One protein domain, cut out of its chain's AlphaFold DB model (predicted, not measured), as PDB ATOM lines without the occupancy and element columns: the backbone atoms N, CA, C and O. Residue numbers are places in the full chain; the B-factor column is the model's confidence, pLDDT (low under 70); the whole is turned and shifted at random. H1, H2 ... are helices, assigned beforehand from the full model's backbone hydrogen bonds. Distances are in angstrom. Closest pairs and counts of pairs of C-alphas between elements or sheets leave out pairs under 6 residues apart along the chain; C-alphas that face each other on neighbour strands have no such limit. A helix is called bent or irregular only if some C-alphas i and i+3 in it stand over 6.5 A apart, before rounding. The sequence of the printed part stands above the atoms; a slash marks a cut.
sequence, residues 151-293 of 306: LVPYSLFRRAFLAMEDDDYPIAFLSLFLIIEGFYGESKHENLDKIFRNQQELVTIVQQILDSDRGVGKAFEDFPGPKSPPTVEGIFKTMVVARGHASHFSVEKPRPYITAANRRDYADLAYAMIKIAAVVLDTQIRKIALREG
ATOM      1  N   LEU A 151     100.011 111.383  98.818       70.00
ATOM      2  CA  LEU A 151     100.429 110.612 100.000       70.00
ATOM      3  C   LEU A 151     101.952 110.440 100.078       70.00
ATOM      4  O   LEU A 151     102.568 110.718 101.110       70.00
ATOM      5  N   VAL A 152     102.568 109.992  98.982       76.00
ATOM      6  CA  VAL A 152     104.020 109.781  98.915       76.00
ATOM      7  C   VAL A 152     104.776 111.114  99.046       76.00
ATOM      8  O   VAL A 152     105.629 111.206  99.934       76.00
ATOM      9  N   PRO A 153     104.460 112.166  98.262       81.75
ATOM     10  CA  PRO A 153     105.042 113.497  98.440       81.75
ATOM     11  C   PRO A 153     104.957 114.047  99.872       81.75
ATOM     12  O   PRO A 153     105.943 114.558 100.401       81.75
ATOM     13  N   TYR A 154     103.811 113.898 100.531       74.25
ATOM     14  CA  TYR A 154     103.606 114.346 101.907       74.25
ATOM     15  C   TYR A 154     104.394 113.521 102.926       74.25
ATOM     16  O   TYR A 154     104.999 114.075 103.847       74.25
ATOM     17  N   SER A 155     104.466 112.206 102.730       72.19
ATOM     18  CA  SER A 155     105.285 111.317 103.560       72.19
ATOM     19  C   SER A 155     106.773 111.662 103.457       72.19
ATOM     20  O   SER A 155     107.478 111.692 104.467       72.19
ATOM     21  N   LEU A 156     107.253 111.981 102.249       79.88
ATOM     22  CA  LEU A 156     108.612 112.477 102.016       79.88
ATOM     23  C   LEU A 156     108.837 113.837 102.684       79.88
ATOM     24  O   LEU A 156     109.890 114.055 103.282       79.88
ATOM     25  N   PHE A 157     107.848 114.729 102.632       79.12
ATOM     26  CA  PHE A 157     107.928 116.033 103.281       79.12
ATOM     27  C   PHE A 157     108.069 115.879 104.800       79.12
ATOM     28  O   PHE A 157     109.010 116.412 105.379       79.12
ATOM     29  N   ARG A 158     107.225 115.060 105.440       71.31
ATOM     30  CA  ARG A 158     107.333 114.744 106.875       71.31
ATOM     31  C   ARG A 158     108.671 114.093 107.223       71.31
ATOM     32  O   ARG A 158     109.324 114.507 108.176       71.31
ATOM     33  N   ARG A 159     109.111 113.104 106.435       74.19
ATOM     34  CA  ARG A 159     110.423 112.462 106.615       74.19
ATOM     35  C   ARG A 159     111.555 113.482 106.586       74.19
ATOM     36  O   ARG A 159     112.505 113.336 107.347       74.19
ATOM     37  N   ALA A 160     111.455 114.499 105.734       74.12
ATOM     38  CA  ALA A 160     112.461 115.543 105.676       74.12
ATOM     39  C   ALA A 160     112.553 116.332 106.981       74.12
ATOM     40  O   ALA A 160     113.657 116.588 107.448       74.12
ATOM     41  N   PHE A 161     111.416 116.678 107.588       72.25
ATOM     42  CA  PHE A 161     111.395 117.380 108.870       72.25
ATOM     43  C   PHE A 161     111.970 116.558 110.012       72.25
ATOM     44  O   PHE A 161     112.850 117.054 110.705       72.25
ATOM     45  N   LEU A 162     111.558 115.297 110.142       65.56
ATOM     46  CA  LEU A 162     112.126 114.398 111.152       65.56
ATOM     47  C   LEU A 162     113.642 114.238 110.962       65.56
ATOM     48  O   LEU A 162     114.408 114.333 111.911       65.56
ATOM     49  N   ALA A 163     114.096 114.094 109.714       70.81
ATOM     50  CA  ALA A 163     115.520 114.013 109.417       70.81
ATOM     51  C   ALA A 163     116.281 115.302 109.775       70.81
ATOM     52  O   ALA A 163     117.442 115.220 110.154       70.81
ATOM     53  N   MET A 164     115.663 116.485 109.679       72.69
ATOM     54  CA  MET A 164     116.291 117.730 110.143       72.69
ATOM     55  C   MET A 164     116.373 117.813 111.668       72.69
ATOM     56  O   MET A 164     117.371 118.317 112.171       72.69
ATOM     57  N   GLU A 165     115.367 117.316 112.396       69.88
ATOM     58  CA  GLU A 165     115.407 117.233 113.866       69.88
ATOM     59  C   GLU A 165     116.536 116.313 114.357       69.88
ATOM     60  O   GLU A 165     117.184 116.611 115.359       69.88
ATOM     61  N   ASP A 166     116.826 115.255 113.597       71.25
ATOM     62  CA  ASP A 166     117.908 114.300 113.860       71.25
ATOM     63  C   ASP A 166     119.282 114.728 113.286       71.25
ATOM     64  O   ASP A 166     120.211 113.917 113.222       71.25
ATOM     65  N   ASP A 167     119.440 115.980 112.829       75.12
ATOM     66  CA  ASP A 167     120.653 116.495 112.160       75.12
ATOM     67  C   ASP A 167     121.083 115.684 110.902       75.12
ATOM     68  O   ASP A 167     122.231 115.751 110.437       75.12
ATOM     69  N   ASP A 168     120.168 114.923 110.294       78.19
ATOM     70  CA  ASP A 168     120.365 114.158 109.056       78.19
ATOM     71  C   ASP A 168     119.921 114.946 107.810       78.19
ATOM     72  O   ASP A 168     119.070 114.544 107.008       78.19
ATOM     73  N   TYR A 169     120.544 116.111 107.630       84.50
ATOM     74  CA  TYR A 169     120.264 117.028 106.525       84.50
ATOM     75  C   TYR A 169     120.400 116.423 105.117       84.50
ATOM     76  O   TYR A 169     119.615 116.804 104.245       84.50
ATOM     77  N   PRO A 170     121.320 115.476 104.832       87.88
ATOM     78  CA  PRO A 170     121.347 114.812 103.529       87.88
ATOM     79  C   PRO A 170     120.078 114.001 103.244       87.88
ATOM     80  O   PRO A 170     119.565 114.046 102.124       87.88
ATOM     81  N   ILE A 171     119.540 113.289 104.243       84.44
ATOM     82  CA  ILE A 171     118.271 112.561 104.104       84.44
ATOM     83  C   ILE A 171     117.103 113.534 103.960       84.44
ATOM     84  O   ILE A 171     116.208 113.289 103.143       84.44
ATOM     85  N   ALA A 172     117.125 114.653 104.688       82.38
ATOM     86  CA  ALA A 172     116.129 115.703 104.527       82.38
ATOM     87  C   ALA A 172     116.128 116.275 103.105       82.38
ATOM     88  O   ALA A 172     115.095 116.284 102.432       82.38
ATOM     89  N   PHE A 173     117.307 116.660 102.611       92.69
ATOM     90  CA  PHE A 173     117.501 117.147 101.252       92.69
ATOM     91  C   PHE A 173     117.007 116.136 100.208       92.69
ATOM     92  O   PHE A 173     116.241 116.508  99.322       92.69
ATOM     93  N   LEU A 174     117.406 114.862 100.315       91.00
ATOM     94  CA  LEU A 174     116.979 113.818  99.378       91.00
ATOM     95  C   LEU A 174     115.463 113.638  99.382       91.00
ATOM     96  O   LEU A 174     114.864 113.533  98.318       91.00
ATOM     97  N   SER A 175     114.839 113.639 100.560       86.12
ATOM     98  CA  SER A 175     113.387 113.486 100.680       86.12
ATOM     99  C   SER A 175     112.653 114.640  99.987       86.12
ATOM    100  O   SER A 175     111.728 114.401  99.216       86.12
ATOM    101  N   LEU A 176     113.119 115.881 100.169       90.38
ATOM    102  CA  LEU A 176     112.557 117.066  99.507       90.38
ATOM    103  C   LEU A 176     112.834 117.080  97.999       90.38
ATOM    104  O   LEU A 176     111.974 117.469  97.212       90.38
ATOM    105  N   PHE A 177     114.017 116.632  97.579       94.62
ATOM    106  CA  PHE A 177     114.363 116.497  96.165       94.62
ATOM    107  C   PHE A 177     113.452 115.490  95.463       94.62
ATOM    108  O   PHE A 177     112.977 115.776  94.370       94.62
ATOM    109  N   LEU A 178     113.161 114.352  96.100       92.69
ATOM    110  CA  LEU A 178     112.286 113.315  95.548       92.69
ATOM    111  C   LEU A 178     110.844 113.794  95.341       92.69
ATOM    112  O   LEU A 178     110.177 113.304  94.437       92.69
ATOM    113  N   ILE A 179     110.372 114.775  96.116       92.25
ATOM    114  CA  ILE A 179     109.077 115.426  95.864       92.25
ATOM    115  C   ILE A 179     109.114 116.155  94.519       92.25
ATOM    116  O   ILE A 179     108.231 115.980  93.683       92.25
ATOM    117  N   ILE A 180     110.156 116.958  94.293       94.62
ATOM    118  CA  ILE A 180     110.313 117.743  93.064       94.62
ATOM    119  C   ILE A 180     110.555 116.815  91.866       94.62
ATOM    120  O   ILE A 180     109.916 116.977  90.830       94.62
ATOM    121  N   GLU A 181     111.426 115.813  92.014       92.75
ATOM    122  CA  GLU A 181     111.660 114.779  91.000       92.75
ATOM    123  C   GLU A 181     110.376 113.994  90.699       92.75
ATOM    124  O   GLU A 181     110.101 113.727  89.538       92.75
ATOM    125  N   GLY A 182     109.547 113.679  91.695       90.38
ATOM    126  CA  GLY A 182     108.295 112.952  91.484       90.38
ATOM    127  C   GLY A 182     107.269 113.711  90.636       90.38
ATOM    128  O   GLY A 182     106.567 113.094  89.841       90.38
ATOM    129  N   PHE A 183     107.190 115.039  90.774       91.25
ATOM    130  CA  PHE A 183     106.243 115.858  90.002       91.25
ATOM    131  C   PHE A 183     106.782 116.347  88.658       91.25
ATOM    132  O   PHE A 183     106.005 116.546  87.724       91.25
ATOM    133  N   TYR A 184     108.089 116.585  88.563       92.88
ATOM    134  CA  TYR A 184     108.701 117.276  87.423       92.88
ATOM    135  C   TYR A 184     109.809 116.474  86.741       92.88
ATOM    136  O   TYR A 184     110.280 116.869  85.675       92.88
ATOM    137  N   GLY A 185     110.253 115.377  87.349       84.44
ATOM    138  CA  GLY A 185     111.132 114.410  86.715       84.44
ATOM    139  C   GLY A 185     110.334 113.600  85.703       84.44
ATOM    140  O   GLY A 185     109.303 113.012  86.018       84.44
ATOM    141  N   GLU A 186     110.797 113.574  84.458       79.38
ATOM    142  CA  GLU A 186     110.287 112.609  83.488       79.38
ATOM    143  C   GLU A 186     110.703 111.190  83.916       79.38
ATOM    144  O   GLU A 186     111.587 111.003  84.754       79.38
ATOM    145  N   SER A 187     110.131 110.157  83.296       63.19
ATOM    146  CA  SER A 187     110.413 108.739  83.590       63.19
ATOM    147  C   SER A 187     111.868 108.289  83.336       63.19
ATOM    148  O   SER A 187     112.167 107.097  83.391       63.19
ATOM    149  N   LYS A 188     112.781 109.215  83.023       62.41
ATOM    150  CA  LYS A 188     114.215 108.985  82.844       62.41
ATOM    151  C   LYS A 188     114.992 109.851  83.837       62.41
ATOM    152  O   LYS A 188     114.924 111.072  83.778       62.41
ATOM    153  N   HIS A 189     115.808 109.222  84.682       67.19
ATOM    154  CA  HIS A 189     116.659 109.896  85.680       67.19
ATOM    155  C   HIS A 189     117.903 110.594  85.083       67.19
ATOM    156  O   HIS A 189     118.855 110.902  85.803       67.19
ATOM    157  N   GLU A 190     117.931 110.815  83.770       71.50
ATOM    158  CA  GLU A 190     119.063 111.392  83.046       71.50
ATOM    159  C   GLU A 190     118.766 112.845  82.671       71.50
ATOM    160  O   GLU A 190     117.664 113.168  82.241       71.50
ATOM    161  N   ASN A 191     119.769 113.723  82.782       81.44
ATOM    162  CA  ASN A 191     119.655 115.151  82.447       81.44
ATOM    163  C   ASN A 191     118.524 115.881  83.198       81.44
ATOM    164  O   ASN A 191     117.864 116.759  82.636       81.44
ATOM    165  N   LEU A 192     118.309 115.536  84.476       85.56
ATOM    166  CA  LEU A 192     117.291 116.156  85.335       85.56
ATOM    167  C   LEU A 192     117.392 117.688  85.374       85.56
ATOM    168  O   LEU A 192     116.371 118.361  85.452       85.56
ATOM    169  N   ASP A 193     118.595 118.256  85.255       85.31
ATOM    170  CA  ASP A 193     118.781 119.709  85.209       85.31
ATOM    171  C   ASP A 193     118.116 120.327  83.970       85.31
ATOM    172  O   ASP A 193     117.462 121.364  84.067       85.31
ATOM    173  N   LYS A 194     118.233 119.670  82.811       88.12
ATOM    174  CA  LYS A 194     117.583 120.088  81.569       88.12
ATOM    175  C   LYS A 194     116.077 119.872  81.643       88.12
ATOM    176  O   LYS A 194     115.332 120.734  81.186       88.12
ATOM    177  N   ILE A 195     115.642 118.752  82.223       91.00
ATOM    178  CA  ILE A 195     114.220 118.455  82.420       91.00
ATOM    179  C   ILE A 195     113.584 119.557  83.272       91.00
ATOM    180  O   ILE A 195     112.656 120.207  82.807       91.00
ATOM    181  N   PHE A 196     114.133 119.860  84.452       94.31
ATOM    182  CA  PHE A 196     113.594 120.892  85.344       94.31
ATOM    183  C   PHE A 196     113.538 122.281  84.699       94.31
ATOM    184  O   PHE A 196     112.559 122.999  84.887       94.31
ATOM    185  N   ARG A 197     114.528 122.649  83.878       91.88
ATOM    186  CA  ARG A 197     114.526 123.930  83.142       91.88
ATOM    187  C   ARG A 197     113.404 124.048  82.115       91.88
ATOM    188  O   ARG A 197     112.991 125.158  81.806       91.88
ATOM    189  N   ASN A 198     112.915 122.926  81.594       92.38
ATOM    190  CA  ASN A 198     111.801 122.913  80.651       92.38
ATOM    191  C   ASN A 198     110.433 122.906  81.358       92.38
ATOM    192  O   ASN A 198     109.406 123.078  80.706       92.38
ATOM    193  N   GLN A 199     110.402 122.731  82.684       94.88
ATOM    194  CA  GLN A 199     109.176 122.727  83.477       94.88
ATOM    195  C   GLN A 199     108.834 124.153  83.913       94.88
ATOM    196  O   GLN A 199     109.254 124.615  84.973       94.88
ATOM    197  N   GLN A 200     108.055 124.858  83.086       95.25
ATOM    198  CA  GLN A 200     107.739 126.279  83.284       95.25
ATOM    199  C   GLN A 200     107.151 126.586  84.670       95.25
ATOM    200  O   GLN A 200     107.484 127.606  85.266       95.25
ATOM    201  N   GLU A 201     106.309 125.700  85.204       94.12
ATOM    202  CA  GLU A 201     105.749 125.852  86.548       94.12
ATOM    203  C   GLU A 201     106.832 125.822  87.632       94.12
ATOM    204  O   GLU A 201     106.874 126.707  88.486       94.12
ATOM    205  N   LEU A 202     107.742 124.847  87.568       95.94
ATOM    206  CA  LEU A 202     108.841 124.726  88.521       95.94
ATOM    207  C   LEU A 202     109.800 125.921  88.415       95.94
ATOM    208  O   LEU A 202     110.218 126.461  89.436       95.94
ATOM    209  N   VAL A 203     110.096 126.377  87.193       96.50
ATOM    210  CA  VAL A 203     110.875 127.602  86.938       96.50
ATOM    211  C   VAL A 203     110.228 128.806  87.623       96.50
ATOM    212  O   VAL A 203     110.907 129.540  88.338       96.50
ATOM    213  N   THR A 204     108.916 128.991  87.457       94.19
ATOM    214  CA  THR A 204     108.180 130.091  88.086       94.19
ATOM    215  C   THR A 204     108.192 129.991  89.612       94.19
ATOM    216  O   THR A 204     108.417 131.005  90.271       94.19
ATOM    217  N   ILE A 205     108.007 128.796  90.182       91.81
ATOM    218  CA  ILE A 205     108.071 128.576  91.635       91.81
ATOM    219  C   ILE A 205     109.447 128.970  92.183       91.81
ATOM    220  O   ILE A 205     109.533 129.743  93.137       91.81
ATOM    221  N   VAL A 206     110.528 128.475  91.572       92.44
ATOM    222  CA  VAL A 206     111.891 128.773  92.036       92.44
ATOM    223  C   VAL A 206     112.209 130.256  91.878       92.44
ATOM    224  O   VAL A 206     112.759 130.847  92.804       92.44
ATOM    225  N   GLN A 207     111.812 130.881  90.767       93.81
ATOM    226  CA  GLN A 207     112.009 132.317  90.568       93.81
ATOM    227  C   GLN A 207     111.297 133.140  91.651       93.81
ATOM    228  O   GLN A 207     111.924 133.989  92.276       93.81
ATOM    229  N   GLN A 208     110.027 132.841  91.949       85.44
ATOM    230  CA  GLN A 208     109.272 133.535  93.001       85.44
ATOM    231  C   GLN A 208     109.930 133.405  94.380       85.44
ATOM    232  O   GLN A 208     109.930 134.351  95.173       85.44
ATOM    233  N   ILE A 209     110.497 132.238  94.684       84.50
ATOM    234  CA  ILE A 209     111.207 132.013  95.943       84.50
ATOM    235  C   ILE A 209     112.514 132.811  95.977       84.50
ATOM    236  O   ILE A 209     112.792 133.451  96.985       84.50
ATOM    237  N   LEU A 210     113.287 132.836  94.888       86.94
ATOM    238  CA  LEU A 210     114.515 133.637  94.809       86.94
ATOM    239  C   LEU A 210     114.239 135.142  94.929       86.94
ATOM    240  O   LEU A 210     114.993 135.852  95.598       86.94
ATOM    241  N   ASP A 211     113.148 135.616  94.327       85.75
ATOM    242  CA  ASP A 211     112.738 137.020  94.384       85.75
ATOM    243  C   ASP A 211     112.300 137.434  95.798       85.75
ATOM    244  O   ASP A 211     112.523 138.574  96.213       85.75
ATOM    245  N   SER A 212     111.691 136.512  96.551       75.44
ATOM    246  CA  SER A 212     111.173 136.769  97.902       75.44
ATOM    247  C   SER A 212     112.169 136.471  99.023       75.44
ATOM    248  O   SER A 212     112.080 137.083 100.089       75.44
ATOM    249  N   ASP A 213     113.132 135.575  98.803       76.25
ATOM    250  CA  ASP A 213     114.099 135.153  99.808       76.25
ATOM    251  C   ASP A 213     115.485 134.881  99.209       76.25
ATOM    252  O   ASP A 213     115.817 133.786  98.742       76.25
ATOM    253  N   ARG A 214     116.359 135.884  99.325       80.69
ATOM    254  CA  ARG A 214     117.763 135.787  98.900       80.69
ATOM    255  C   ARG A 214     118.557 134.720  99.662       80.69
ATOM    256  O   ARG A 214     119.577 134.259  99.152       80.69
ATOM    257  N   GLY A 215     118.117 134.329 100.860       80.25
ATOM    258  CA  GLY A 215     118.745 133.278 101.658       80.25
ATOM    259  C   GLY A 215     118.689 131.914 100.972       80.25
ATOM    260  O   GLY A 215     119.633 131.138 101.092       80.25
ATOM    261  N   VAL A 216     117.646 131.658 100.172       78.69
ATOM    262  CA  VAL A 216     117.558 130.454  99.334       78.69
ATOM    263  C   VAL A 216     118.676 130.453  98.300       78.69
ATOM    264  O   VAL A 216     119.454 129.507  98.257       78.69
ATOM    265  N   GLY A 217     118.818 131.526  97.515       84.19
ATOM    266  CA  GLY A 217     119.880 131.623  96.506       84.19
ATOM    267  C   GLY A 217     121.275 131.421  97.101       84.19
ATOM    268  O   GLY A 217     122.066 130.640  96.574       84.19
ATOM    269  N   LYS A 218     121.532 132.051  98.253       86.62
ATOM    270  CA  LYS A 218     122.799 131.922  98.978       86.62
ATOM    271  C   LYS A 218     123.076 130.485  99.438       86.62
ATOM    272  O   LYS A 218     124.187 130.007  99.246       86.62
ATOM    273  N   ALA A 219     122.081 129.775  99.972       86.38
ATOM    274  CA  ALA A 219     122.243 128.382 100.397       86.38
ATOM    275  C   ALA A 219     122.730 127.466  99.256       86.38
ATOM    276  O   ALA A 219     123.591 126.611  99.453       86.38
ATOM    277  N   PHE A 220     122.215 127.672  98.040       88.81
ATOM    278  CA  PHE A 220     122.642 126.919  96.857       88.81
ATOM    279  C   PHE A 220     124.004 127.368  96.306       88.81
ATOM    280  O   PHE A 220     124.733 126.551  95.744       88.81
ATOM    281  N   GLU A 221     124.359 128.645  96.448       88.12
ATOM    282  CA  GLU A 221     125.675 129.173  96.064       88.12
ATOM    283  C   GLU A 221     126.791 128.684  97.009       88.12
ATOM    284  O   GLU A 221     127.906 128.357  96.575       88.12
ATOM    285  N   ASP A 222     126.486 128.595  98.304       87.00
ATOM    286  CA  ASP A 222     127.434 128.225  99.354       87.00
ATOM    287  C   ASP A 222     127.694 126.712  99.428       87.00
ATOM    288  O   ASP A 222     128.775 126.319  99.876       87.00
ATOM    289  N   PHE A 223     126.796 125.872  98.892       86.81
ATOM    290  CA  PHE A 223     126.954 124.413  98.886       86.81
ATOM    291  C   PHE A 223     128.312 123.970  98.289       86.81
ATOM    292  O   PHE A 223     128.698 124.430  97.203       86.81
ATOM    293  N   PRO A 224     129.058 123.061  98.953       75.81
ATOM    294  CA  PRO A 224     130.347 122.575  98.470       75.81
ATOM    295  C   PRO A 224     130.183 121.738  97.192       75.81
ATOM    296  O   PRO A 224     129.884 120.543  97.196       75.81
ATOM    297  N   GLY A 225     130.397 122.402  96.059       72.94
ATOM    298  CA  GLY A 225     130.260 121.852  94.718       72.94
ATOM    299  C   GLY A 225     130.639 122.881  93.647       72.94
ATOM    300  O   GLY A 225     131.287 123.886  93.951       72.94
ATOM    301  N   PRO A 226     130.268 122.648  92.375       67.50
ATOM    302  CA  PRO A 226     130.483 123.617  91.311       67.50
ATOM    303  C   PRO A 226     129.739 124.910  91.647       67.50
ATOM    304  O   PRO A 226     128.505 124.931  91.639       67.50
ATOM    305  N   LYS A 227     130.495 125.979  91.917       77.38
ATOM    306  CA  LYS A 227     129.937 127.303  92.195       77.38
ATOM    307  C   LYS A 227     129.032 127.704  91.036       77.38
ATOM    308  O   LYS A 227     129.476 127.815  89.891       77.38
ATOM    309  N   SER A 228     127.749 127.823  91.343       82.00
ATOM    310  CA  SER A 228     126.707 128.192  90.399       82.00
ATOM    311  C   SER A 228     126.076 129.482  90.910       82.00
ATOM    312  O   SER A 228     125.860 129.593  92.117       82.00
ATOM    313  N   PRO A 229     125.826 130.467  90.034       87.06
ATOM    314  CA  PRO A 229     125.195 131.707  90.457       87.06
ATOM    315  C   PRO A 229     123.792 131.412  91.016       87.06
ATOM    316  O   PRO A 229     123.180 130.425  90.598       87.06
ATOM    317  N   PRO A 230     123.254 132.258  91.910       88.06
ATOM    318  CA  PRO A 230     121.928 132.084  92.502       88.06
ATOM    319  C   PRO A 230     120.798 132.438  91.509       88.06
ATOM    320  O   PRO A 230     119.918 133.242  91.803       88.06
ATOM    321  N   THR A 231     120.838 131.861  90.305       93.69
ATOM    322  CA  THR A 231     119.771 131.906  89.292       93.69
ATOM    323  C   THR A 231     119.008 130.588  89.293       93.69
ATOM    324  O   THR A 231     119.536 129.579  89.759       93.69
ATOM    325  N   VAL A 232     117.802 130.551  88.718       93.69
ATOM    326  CA  VAL A 232     116.994 129.321  88.597       93.69
ATOM    327  C   VAL A 232     117.808 128.158  88.008       93.69
ATOM    328  O   VAL A 232     117.800 127.046  88.538       93.69
ATOM    329  N   GLU A 233     118.588 128.413  86.956       93.44
ATOM    330  CA  GLU A 233     119.448 127.410  86.325       93.44
ATOM    331  C   GLU A 233     120.552 126.905  87.253       93.44
ATOM    332  O   GLU A 233     120.917 125.723  87.184       93.44
ATOM    333  N   GLY A 234     121.099 127.803  88.076       91.56
ATOM    334  CA  GLY A 234     122.091 127.493  89.094       91.56
ATOM    335  C   GLY A 234     121.507 126.651  90.222       91.56
ATOM    336  O   GLY A 234     122.110 125.640  90.571       91.56
ATOM    337  N   ILE A 235     120.299 126.981  90.697       93.81
ATOM    338  CA  ILE A 235     119.561 126.185  91.689       93.81
ATOM    339  C   ILE A 235     119.372 124.755  91.181       93.81
ATOM    340  O   ILE A 235     119.827 123.817  91.831       93.81
ATOM    341  N   PHE A 236     118.792 124.564  89.990       94.25
ATOM    342  CA  PHE A 236     118.566 123.219  89.447       94.25
ATOM    343  C   PHE A 236     119.859 122.426  89.262       94.25
ATOM    344  O   PHE A 236     119.914 121.239  89.588       94.25
ATOM    345  N   LYS A 237     120.923 123.079  88.783       91.38
ATOM    346  CA  LYS A 237     122.230 122.435  88.639       91.38
ATOM    347  C   LYS A 237     122.772 121.981  89.995       91.38
ATOM    348  O   LYS A 237     123.191 120.830  90.121       91.38
ATOM    349  N   THR A 238     122.737 122.847  91.008       91.56
ATOM    350  CA  THR A 238     123.190 122.508  92.361       91.56
ATOM    351  C   THR A 238     122.326 121.410  92.979       91.56
ATOM    352  O   THR A 238     122.889 120.477  93.540       91.56
ATOM    353  N   MET A 239     120.997 121.437  92.816       91.81
ATOM    354  CA  MET A 239     120.099 120.375  93.292       91.81
ATOM    355  C   MET A 239     120.508 118.999  92.749       91.81
ATOM    356  O   MET A 239     120.660 118.048  93.513       91.81
ATOM    357  N   VAL A 240     120.729 118.887  91.436       89.81
ATOM    358  CA  VAL A 240     121.100 117.615  90.792       89.81
ATOM    359  C   VAL A 240     122.484 117.143  91.245       89.81
ATOM    360  O   VAL A 240     122.683 115.955  91.516       89.81
ATOM    361  N   VAL A 241     123.444 118.065  91.385       87.69
ATOM    362  CA  VAL A 241     124.782 117.742  91.905       87.69
ATOM    363  C   VAL A 241     124.706 117.264  93.355       87.69
ATOM    364  O   VAL A 241     125.239 116.197  93.664       87.69
ATOM    365  N   ALA A 242     124.013 118.008  94.219       88.12
ATOM    366  CA  ALA A 242     123.832 117.691  95.630       88.12
ATOM    367  C   ALA A 242     123.106 116.354  95.825       88.12
ATOM    368  O   ALA A 242     123.519 115.562  96.674       88.12
ATOM    369  N   ARG A 243     122.108 116.047  94.981       87.31
ATOM    370  CA  ARG A 243     121.453 114.731  94.933       87.31
ATOM    371  C   ARG A 243     122.444 113.638  94.610       87.31
ATOM    372  O   ARG A 243     122.505 112.663  95.342       87.31
ATOM    373  N   GLY A 244     123.273 113.817  93.586       82.00
ATOM    374  CA  GLY A 244     124.316 112.846  93.273       82.00
ATOM    375  C   GLY A 244     125.424 112.743  94.333       82.00
ATOM    376  O   GLY A 244     126.177 111.777  94.310       82.00
ATOM    377  N   HIS A 245     125.621 113.748  95.191       79.31
ATOM    378  CA  HIS A 245     126.522 113.654  96.349       79.31
ATOM    379  C   HIS A 245     125.847 112.891  97.504       79.31
ATOM    380  O   HIS A 245     126.507 112.118  98.193       79.31
ATOM    381  N   ALA A 246     124.534 113.076  97.678       77.75
ATOM    382  CA  ALA A 246     123.762 112.476  98.759       77.75
ATOM    383  C   ALA A 246     123.362 111.016  98.476       77.75
ATOM    384  O   ALA A 246     123.358 110.176  99.372       77.75
ATOM    385  N   SER A 247     123.056 110.681  97.222       68.62
ATOM    386  CA  SER A 247     122.864 109.307  96.778       68.62
ATOM    387  C   SER A 247     124.239 108.683  96.553       68.62
ATOM    388  O   SER A 247     124.891 108.987  95.557       68.62
ATOM    389  N   HIS A 248     124.689 107.807  97.450       56.69
ATOM    390  CA  HIS A 248     125.999 107.128  97.424       56.69
ATOM    391  C   HIS A 248     126.375 106.392  96.111       56.69
ATOM    392  O   HIS A 248     127.468 105.839  96.005       56.69
ATOM    393  N   PHE A 249     125.502 106.382  95.105       46.06
ATOM    394  CA  PHE A 249     125.713 105.805  93.786       46.06
ATOM    395  C   PHE A 249     126.165 106.872  92.779       46.06
ATOM    396  O   PHE A 249     125.356 107.525  92.125       46.06
ATOM    397  N   SER A 250     127.479 107.013  92.607       41.44
ATOM    398  CA  SER A 250     128.057 107.580  91.386       41.44
ATOM    399  C   SER A 250     129.016 106.553  90.800       41.44
ATOM    400  O   SER A 250     130.003 106.189  91.432       41.44
ATOM    401  N   VAL A 251     128.699 106.062  89.600       41.91
ATOM    402  CA  VAL A 251     129.472 105.022  88.898       41.91
ATOM    403  C   VAL A 251     130.808 105.570  88.374       41.91
ATOM    404  O   VAL A 251     131.742 104.811  88.141       41.91
ATOM    405  N   GLU A 252     130.931 106.890  88.209       40.84
ATOM    406  CA  GLU A 252     132.013 107.466  87.405       40.84
ATOM    407  C   GLU A 252     133.207 107.991  88.209       40.84
ATOM    408  O   GLU A 252     134.311 108.010  87.663       40.84
ATOM    409  N   LYS A 253     133.051 108.400  89.481       43.25
ATOM    410  CA  LYS A 253     134.169 108.851  90.341       43.25
ATOM    411  C   LYS A 253     133.871 108.649  91.834       43.25
ATOM    412  O   LYS A 253     132.741 108.907  92.248       43.25
ATOM    413  N   PRO A 254     134.872 108.296  92.667       41.59
ATOM    414  CA  PRO A 254     134.724 108.318  94.118       41.59
ATOM    415  C   PRO A 254     134.450 109.756  94.567       41.59
ATOM    416  O   PRO A 254     135.302 110.638  94.452       41.59
ATOM    417  N   ARG A 255     133.225 110.006  95.030       54.62
ATOM    418  CA  ARG A 255     132.848 111.261  95.686       54.62
ATOM    419  C   ARG A 255     133.174 111.145  97.179       54.62
ATOM    420  O   ARG A 255     133.155 110.028  97.700       54.62
ATOM    421  N   PRO A 256     133.507 112.252  97.869       54.28
ATOM    422  CA  PRO A 256     133.726 112.214  99.310       54.28
ATOM    423  C   PRO A 256     132.488 111.607  99.977       54.28
ATOM    424  O   PRO A 256     131.374 112.075  99.754       54.28
ATOM    425  N   TYR A 257     132.679 110.529 100.742       57.78
ATOM    426  CA  TYR A 257     131.596 109.893 101.485       57.78
ATOM    427  C   TYR A 257     130.883 110.937 102.351       57.78
ATOM    428  O   TYR A 257     131.529 111.825 102.916       57.78
ATOM    429  N   ILE A 258     129.559 110.826 102.485       63.12
ATOM    430  CA  ILE A 258     128.862 111.561 103.539       63.12
ATOM    431  C   ILE A 258     129.413 111.046 104.870       63.12
ATOM    432  O   ILE A 258     129.316 109.865 105.192       63.12
ATOM    433  N   THR A 259     130.026 111.944 105.622       62.56
ATOM    434  CA  THR A 259     130.563 111.730 106.961       62.56
ATOM    435  C   THR A 259     129.790 112.616 107.925       62.56
ATOM    436  O   THR A 259     129.184 113.606 107.522       62.56
ATOM    437  N   ALA A 260     129.850 112.329 109.225       61.16
ATOM    438  CA  ALA A 260     129.259 113.220 110.225       61.16
ATOM    439  C   ALA A 260     129.762 114.678 110.098       61.16
ATOM    440  O   ALA A 260     129.031 115.608 110.420       61.16
ATOM    441  N   ALA A 261     130.978 114.881 109.572       61.88
ATOM    442  CA  ALA A 261     131.589 116.195 109.402       61.88
ATOM    443  C   ALA A 261     131.004 117.022 108.240       61.88
ATOM    444  O   ALA A 261     130.961 118.241 108.358       61.88
ATOM    445  N   ASN A 262     130.541 116.393 107.152       70.19
ATOM    446  CA  ASN A 262     129.994 117.095 105.976       70.19
ATOM    447  C   ASN A 262     128.460 117.011 105.858       70.19
ATOM    448  O   ASN A 262     127.879 117.603 104.956       70.19
ATOM    449  N   ARG A 263     127.770 116.334 106.793       73.88
ATOM    450  CA  ARG A 263     126.295 116.362 106.881       73.88
ATOM    451  C   ARG A 263     125.755 117.787 106.989       73.88
ATOM    452  O   ARG A 263     124.730 118.096 106.393       73.88
ATOM    453  N   ARG A 264     126.462 118.658 107.714       79.19
ATOM    454  CA  ARG A 264     126.063 120.059 107.913       79.19
ATOM    455  C   ARG A 264     126.144 120.907 106.651       79.19
ATOM    456  O   ARG A 264     125.427 121.896 106.570       79.19
ATOM    457  N   ASP A 265     126.909 120.484 105.649       82.44
ATOM    458  CA  ASP A 265     126.963 121.170 104.354       82.44
ATOM    459  C   ASP A 265     125.604 121.133 103.631       82.44
ATOM    460  O   ASP A 265     125.335 121.947 102.752       82.44
ATOM    461  N   TYR A 266     124.730 120.198 104.018       87.94
ATOM    462  CA  TYR A 266     123.366 120.085 103.515       87.94
ATOM    463  C   TYR A 266     122.339 120.872 104.328       87.94
ATOM    464  O   TYR A 266     121.192 120.924 103.901       87.94
ATOM    465  N   ALA A 267     122.693 121.464 105.474       85.06
ATOM    466  CA  ALA A 267     121.710 122.075 106.368       85.06
ATOM    467  C   ALA A 267     120.973 123.238 105.692       85.06
ATOM    468  O   ALA A 267     119.757 123.177 105.500       85.06
ATOM    469  N   ASP A 268     121.716 124.245 105.228       83.31
ATOM    470  CA  ASP A 268     121.144 125.400 104.525       83.31
ATOM    471  C   ASP A 268     120.408 124.972 103.249       83.31
ATOM    472  O   ASP A 268     119.346 125.503 102.915       83.31
ATOM    473  N   LEU A 269     120.938 123.955 102.562       88.69
ATOM    474  CA  LEU A 269     120.335 123.395 101.361       88.69
ATOM    475  C   LEU A 269     118.989 122.718 101.657       88.69
ATOM    476  O   LEU A 269     118.033 122.907 100.908       88.69
ATOM    477  N   ALA A 270     118.889 121.955 102.745       84.00
ATOM    478  CA  ALA A 270     117.655 121.309 103.178       84.00
ATOM    479  C   ALA A 270     116.596 122.357 103.546       84.00
ATOM    480  O   ALA A 270     115.478 122.286 103.037       84.00
ATOM    481  N   TYR A 271     116.953 123.391 104.318       81.38
ATOM    482  CA  TYR A 271     116.034 124.488 104.649       81.38
ATOM    483  C   TYR A 271     115.550 125.253 103.413       81.38
ATOM    484  O   TYR A 271     114.367 125.593 103.308       81.38
ATOM    485  N   ALA A 272     116.438 125.504 102.452       80.69
ATOM    486  CA  ALA A 272     116.075 126.113 101.179       80.69
ATOM    487  C   ALA A 272     115.119 125.213 100.371       80.69
ATOM    488  O   ALA A 272     114.120 125.685  99.824       80.69
ATOM    489  N   MET A 273     115.373 123.903 100.361       89.94
ATOM    490  CA  MET A 273     114.537 122.910  99.690       89.94
ATOM    491  C   MET A 273     113.145 122.763 100.310       89.94
ATOM    492  O   MET A 273     112.202 122.505  99.563       89.94
ATOM    493  N   ILE A 274     112.968 122.982 101.623       83.50
ATOM    494  CA  ILE A 274     111.631 122.999 102.249       83.50
ATOM    495  C   ILE A 274     110.754 124.037 101.561       83.50
ATOM    496  O   ILE A 274     109.611 123.746 101.227       83.50
ATOM    497  N   LYS A 275     111.282 125.248 101.342       79.88
ATOM    498  CA  LYS A 275     110.515 126.358 100.759       79.88
ATOM    499  C   LYS A 275     110.054 126.013  99.348       79.88
ATOM    500  O   LYS A 275     108.890 126.222  99.021       79.88
ATOM    501  N   ILE A 276     110.941 125.424  98.547       83.38
ATOM    502  CA  ILE A 276     110.615 124.980  97.187       83.38
ATOM    503  C   ILE A 276     109.570 123.860  97.230       83.38
ATOM    504  O   ILE A 276     108.517 123.983  96.605       83.38
ATOM    505  N   ALA A 277     109.813 122.802  98.004       85.69
ATOM    506  CA  ALA A 277     108.915 121.655  98.089       85.69
ATOM    507  C   ALA A 277     107.535 122.020  98.663       85.69
ATOM    508  O   ALA A 277     106.526 121.530  98.170       85.69
ATOM    509  N   ALA A 278     107.467 122.912  99.654       76.44
ATOM    510  CA  ALA A 278     106.210 123.376 100.235       76.44
ATOM    511  C   ALA A 278     105.351 124.122  99.205       76.44
ATOM    512  O   ALA A 278     104.151 123.871  99.106       76.44
ATOM    513  N   VAL A 279     105.958 125.002  98.397       78.25
ATOM    514  CA  VAL A 279     105.236 125.710  97.326       78.25
ATOM    515  C   VAL A 279     104.818 124.748  96.212       78.25
ATOM    516  O   VAL A 279     103.713 124.887  95.685       78.25
ATOM    517  N   VAL A 280     105.649 123.753  95.878       85.00
ATOM    518  CA  VAL A 280     105.274 122.681  94.941       85.00
ATOM    519  C   VAL A 280     104.050 121.926  95.462       85.00
ATOM    520  O   VAL A 280     103.061 121.833  94.742       85.00
ATOM    521  N   LEU A 281     104.065 121.464  96.716       78.69
ATOM    522  CA  LEU A 281     102.944 120.741  97.325       78.69
ATOM    523  C   LEU A 281     101.661 121.582  97.371       78.69
ATOM    524  O   LEU A 281     100.619 121.099  96.937       78.69
ATOM    525  N   ASP A 282     101.732 122.849  97.803       73.75
ATOM    526  CA  ASP A 282     100.575 123.763  97.780       73.75
ATOM    527  C   ASP A 282     100.040 123.937  96.351       73.75
ATOM    528  O   ASP A 282      98.831 123.924  96.132       73.75
ATOM    529  N   THR A 283     100.921 124.036  95.351       79.00
ATOM    530  CA  THR A 283     100.511 124.132  93.941       79.00
ATOM    531  C   THR A 283      99.776 122.872  93.481       79.00
ATOM    532  O   THR A 283      98.734 122.984  92.832       79.00
ATOM    533  N   GLN A 284     100.261 121.680  93.846       82.94
ATOM    534  CA  GLN A 284      99.605 120.423  93.476       82.94
ATOM    535  C   GLN A 284      98.265 120.230  94.194       82.94
ATOM    536  O   GLN A 284      97.292 119.850  93.545       82.94
ATOM    537  N   ILE A 285      98.163 120.585  95.482       73.00
ATOM    538  CA  ILE A 285      96.871 120.585  96.190       73.00
ATOM    539  C   ILE A 285      95.869 121.464  95.457       73.00
ATOM    540  O   ILE A 285      94.745 121.039  95.215       73.00
ATOM    541  N   ARG A 286      96.258 122.689  95.089       70.50
ATOM    542  CA  ARG A 286      95.350 123.621  94.408       70.50
ATOM    543  C   ARG A 286      94.875 123.073  93.071       70.50
ATOM    544  O   ARG A 286      93.712 123.263  92.733       70.50
ATOM    545  N   LYS A 287      95.743 122.395  92.319       78.88
ATOM    546  CA  LYS A 287      95.360 121.748  91.058       78.88
ATOM    547  C   LYS A 287      94.337 120.644  91.270       78.88
ATOM    548  O   LYS A 287      93.348 120.620  90.546       78.88
ATOM    549  N   ILE A 288      94.562 119.772  92.250       70.75
ATOM    550  CA  ILE A 288      93.619 118.695  92.576       70.75
ATOM    551  C   ILE A 288      92.300 119.306  93.047       70.75
ATOM    552  O   ILE A 288      91.255 119.000  92.493       70.75
ATOM    553  N   ALA A 289      92.346 120.272  93.962       62.84
ATOM    554  CA  ALA A 289      91.154 120.961  94.436       62.84
ATOM    555  C   ALA A 289      90.355 121.618  93.295       62.84
ATOM    556  O   ALA A 289      89.147 121.440  93.216       62.84
ATOM    557  N   LEU A 290      91.017 122.307  92.360       68.44
ATOM    558  CA  LEU A 290      90.357 122.873  91.178       68.44
ATOM    559  C   LEU A 290      89.770 121.797  90.252       68.44
ATOM    560  O   LEU A 290      88.685 122.000  89.713       68.44
ATOM    561  N   ARG A 291      90.478 120.675  90.061       74.88
ATOM    562  CA  ARG A 291      90.038 119.541  89.232       74.88
ATOM    563  C   ARG A 291      88.769 118.897  89.789       74.88
ATOM    564  O   ARG A 291      87.862 118.613  89.016       74.88
ATOM    565  N   GLU A 292      88.696 118.741  91.107       62.53
ATOM    566  CA  GLU A 292      87.566 118.114  91.803       62.53
ATOM    567  C   GLU A 292      86.469 119.119  92.217       62.53
ATOM    568  O   GLU A 292      85.490 118.753  92.862       62.53
ATOM    569  N   GLY A 293      86.607 120.404  91.864       59.81
ATOM    570  CA  GLY A 293      85.623 121.442  92.204       59.81
ATOM    571  C   GLY A 293      85.579 121.820  93.690       59.81
ATOM    572  O   GLY A 293      84.589 122.384  94.152       59.81
TER     573      GLY A 293
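AT A GLANCE: This is residues 151 to 293 of the 306 residues of an uncharacterized protein of Candidatus Methylomirabilis lanthanidiphila (UniProt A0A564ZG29). The helical hairpin of H1 and H2 packs beside long H7 in a three-helix bundle; H4 and H5 cross H7, H6 crosses H2, and H3 packs on H6. Residues 285 to 293 stick out at one end of the long axis, and loop residues 249 to 254 stick out elsewhere. The 143 printed residues, with seven named helices, H1 to H7 in order, and no named strand, are all helix in class. The whole is compact, with a radius of gyration of the C-alphas of 14.7 A, yet elongated, spanning 50 by 31 by 30 A.

IN THESE COORDINATES: H1, residues 151 to 165, begins at C-alpha (100.429, 110.612, 100.000) and is 21.5 A long; H2, 169 to 184, is 22.3 A. H3 is 192 to 198, H4 200 to 212, H5 214 to 222. H6, 232 to 246, is 20.8 A; H7, 263 to 291, is 40.4 A and ends at C-alpha (90.038, 119.541, 89.232). H7 has a kink of 40 degrees near residue 270 and is irregular: C-alphas 265 and 268 are 7.2 A apart.

HOW THE PARTS SIT: H1 and H2, a hairpin, touch at a shallow tilt of 20 degrees, opposite ways; their closest C-alphas, of Ala 160 and Ala 172, are 3.8 A apart. H2 touches H7, closest at C-alphas of Phe 173 and Ala 270, 4.6 A. H5 touches H7 at C-alphas of Val 216 and Ala 272, 4.9 A, with residues 268 to 272 of H7 alone. H4 touches H7 at Val 206 and Ile 276, C-alphas 6.5 A apart, with residues 275 to 280 of H7 alone. H6 touches H2 at a steep tilt of 55 degrees, and H3 touches H6 at C-alphas of Asp 193 and Phe 236, 5.5 A. Every O i to N i+4 pair is within hydrogen-bond range in H1 to H6; in H7, 21 of 25.

THE WHOLE: The C-alphas farthest apart, of Pro 254 and Gly 293, are 50.9 A apart. The printed part has no cut; the link H6 to H7 is long, 16 residues. Mean pLDDT of the printed part is 79.5; residues 247 to 261 are among those under 70.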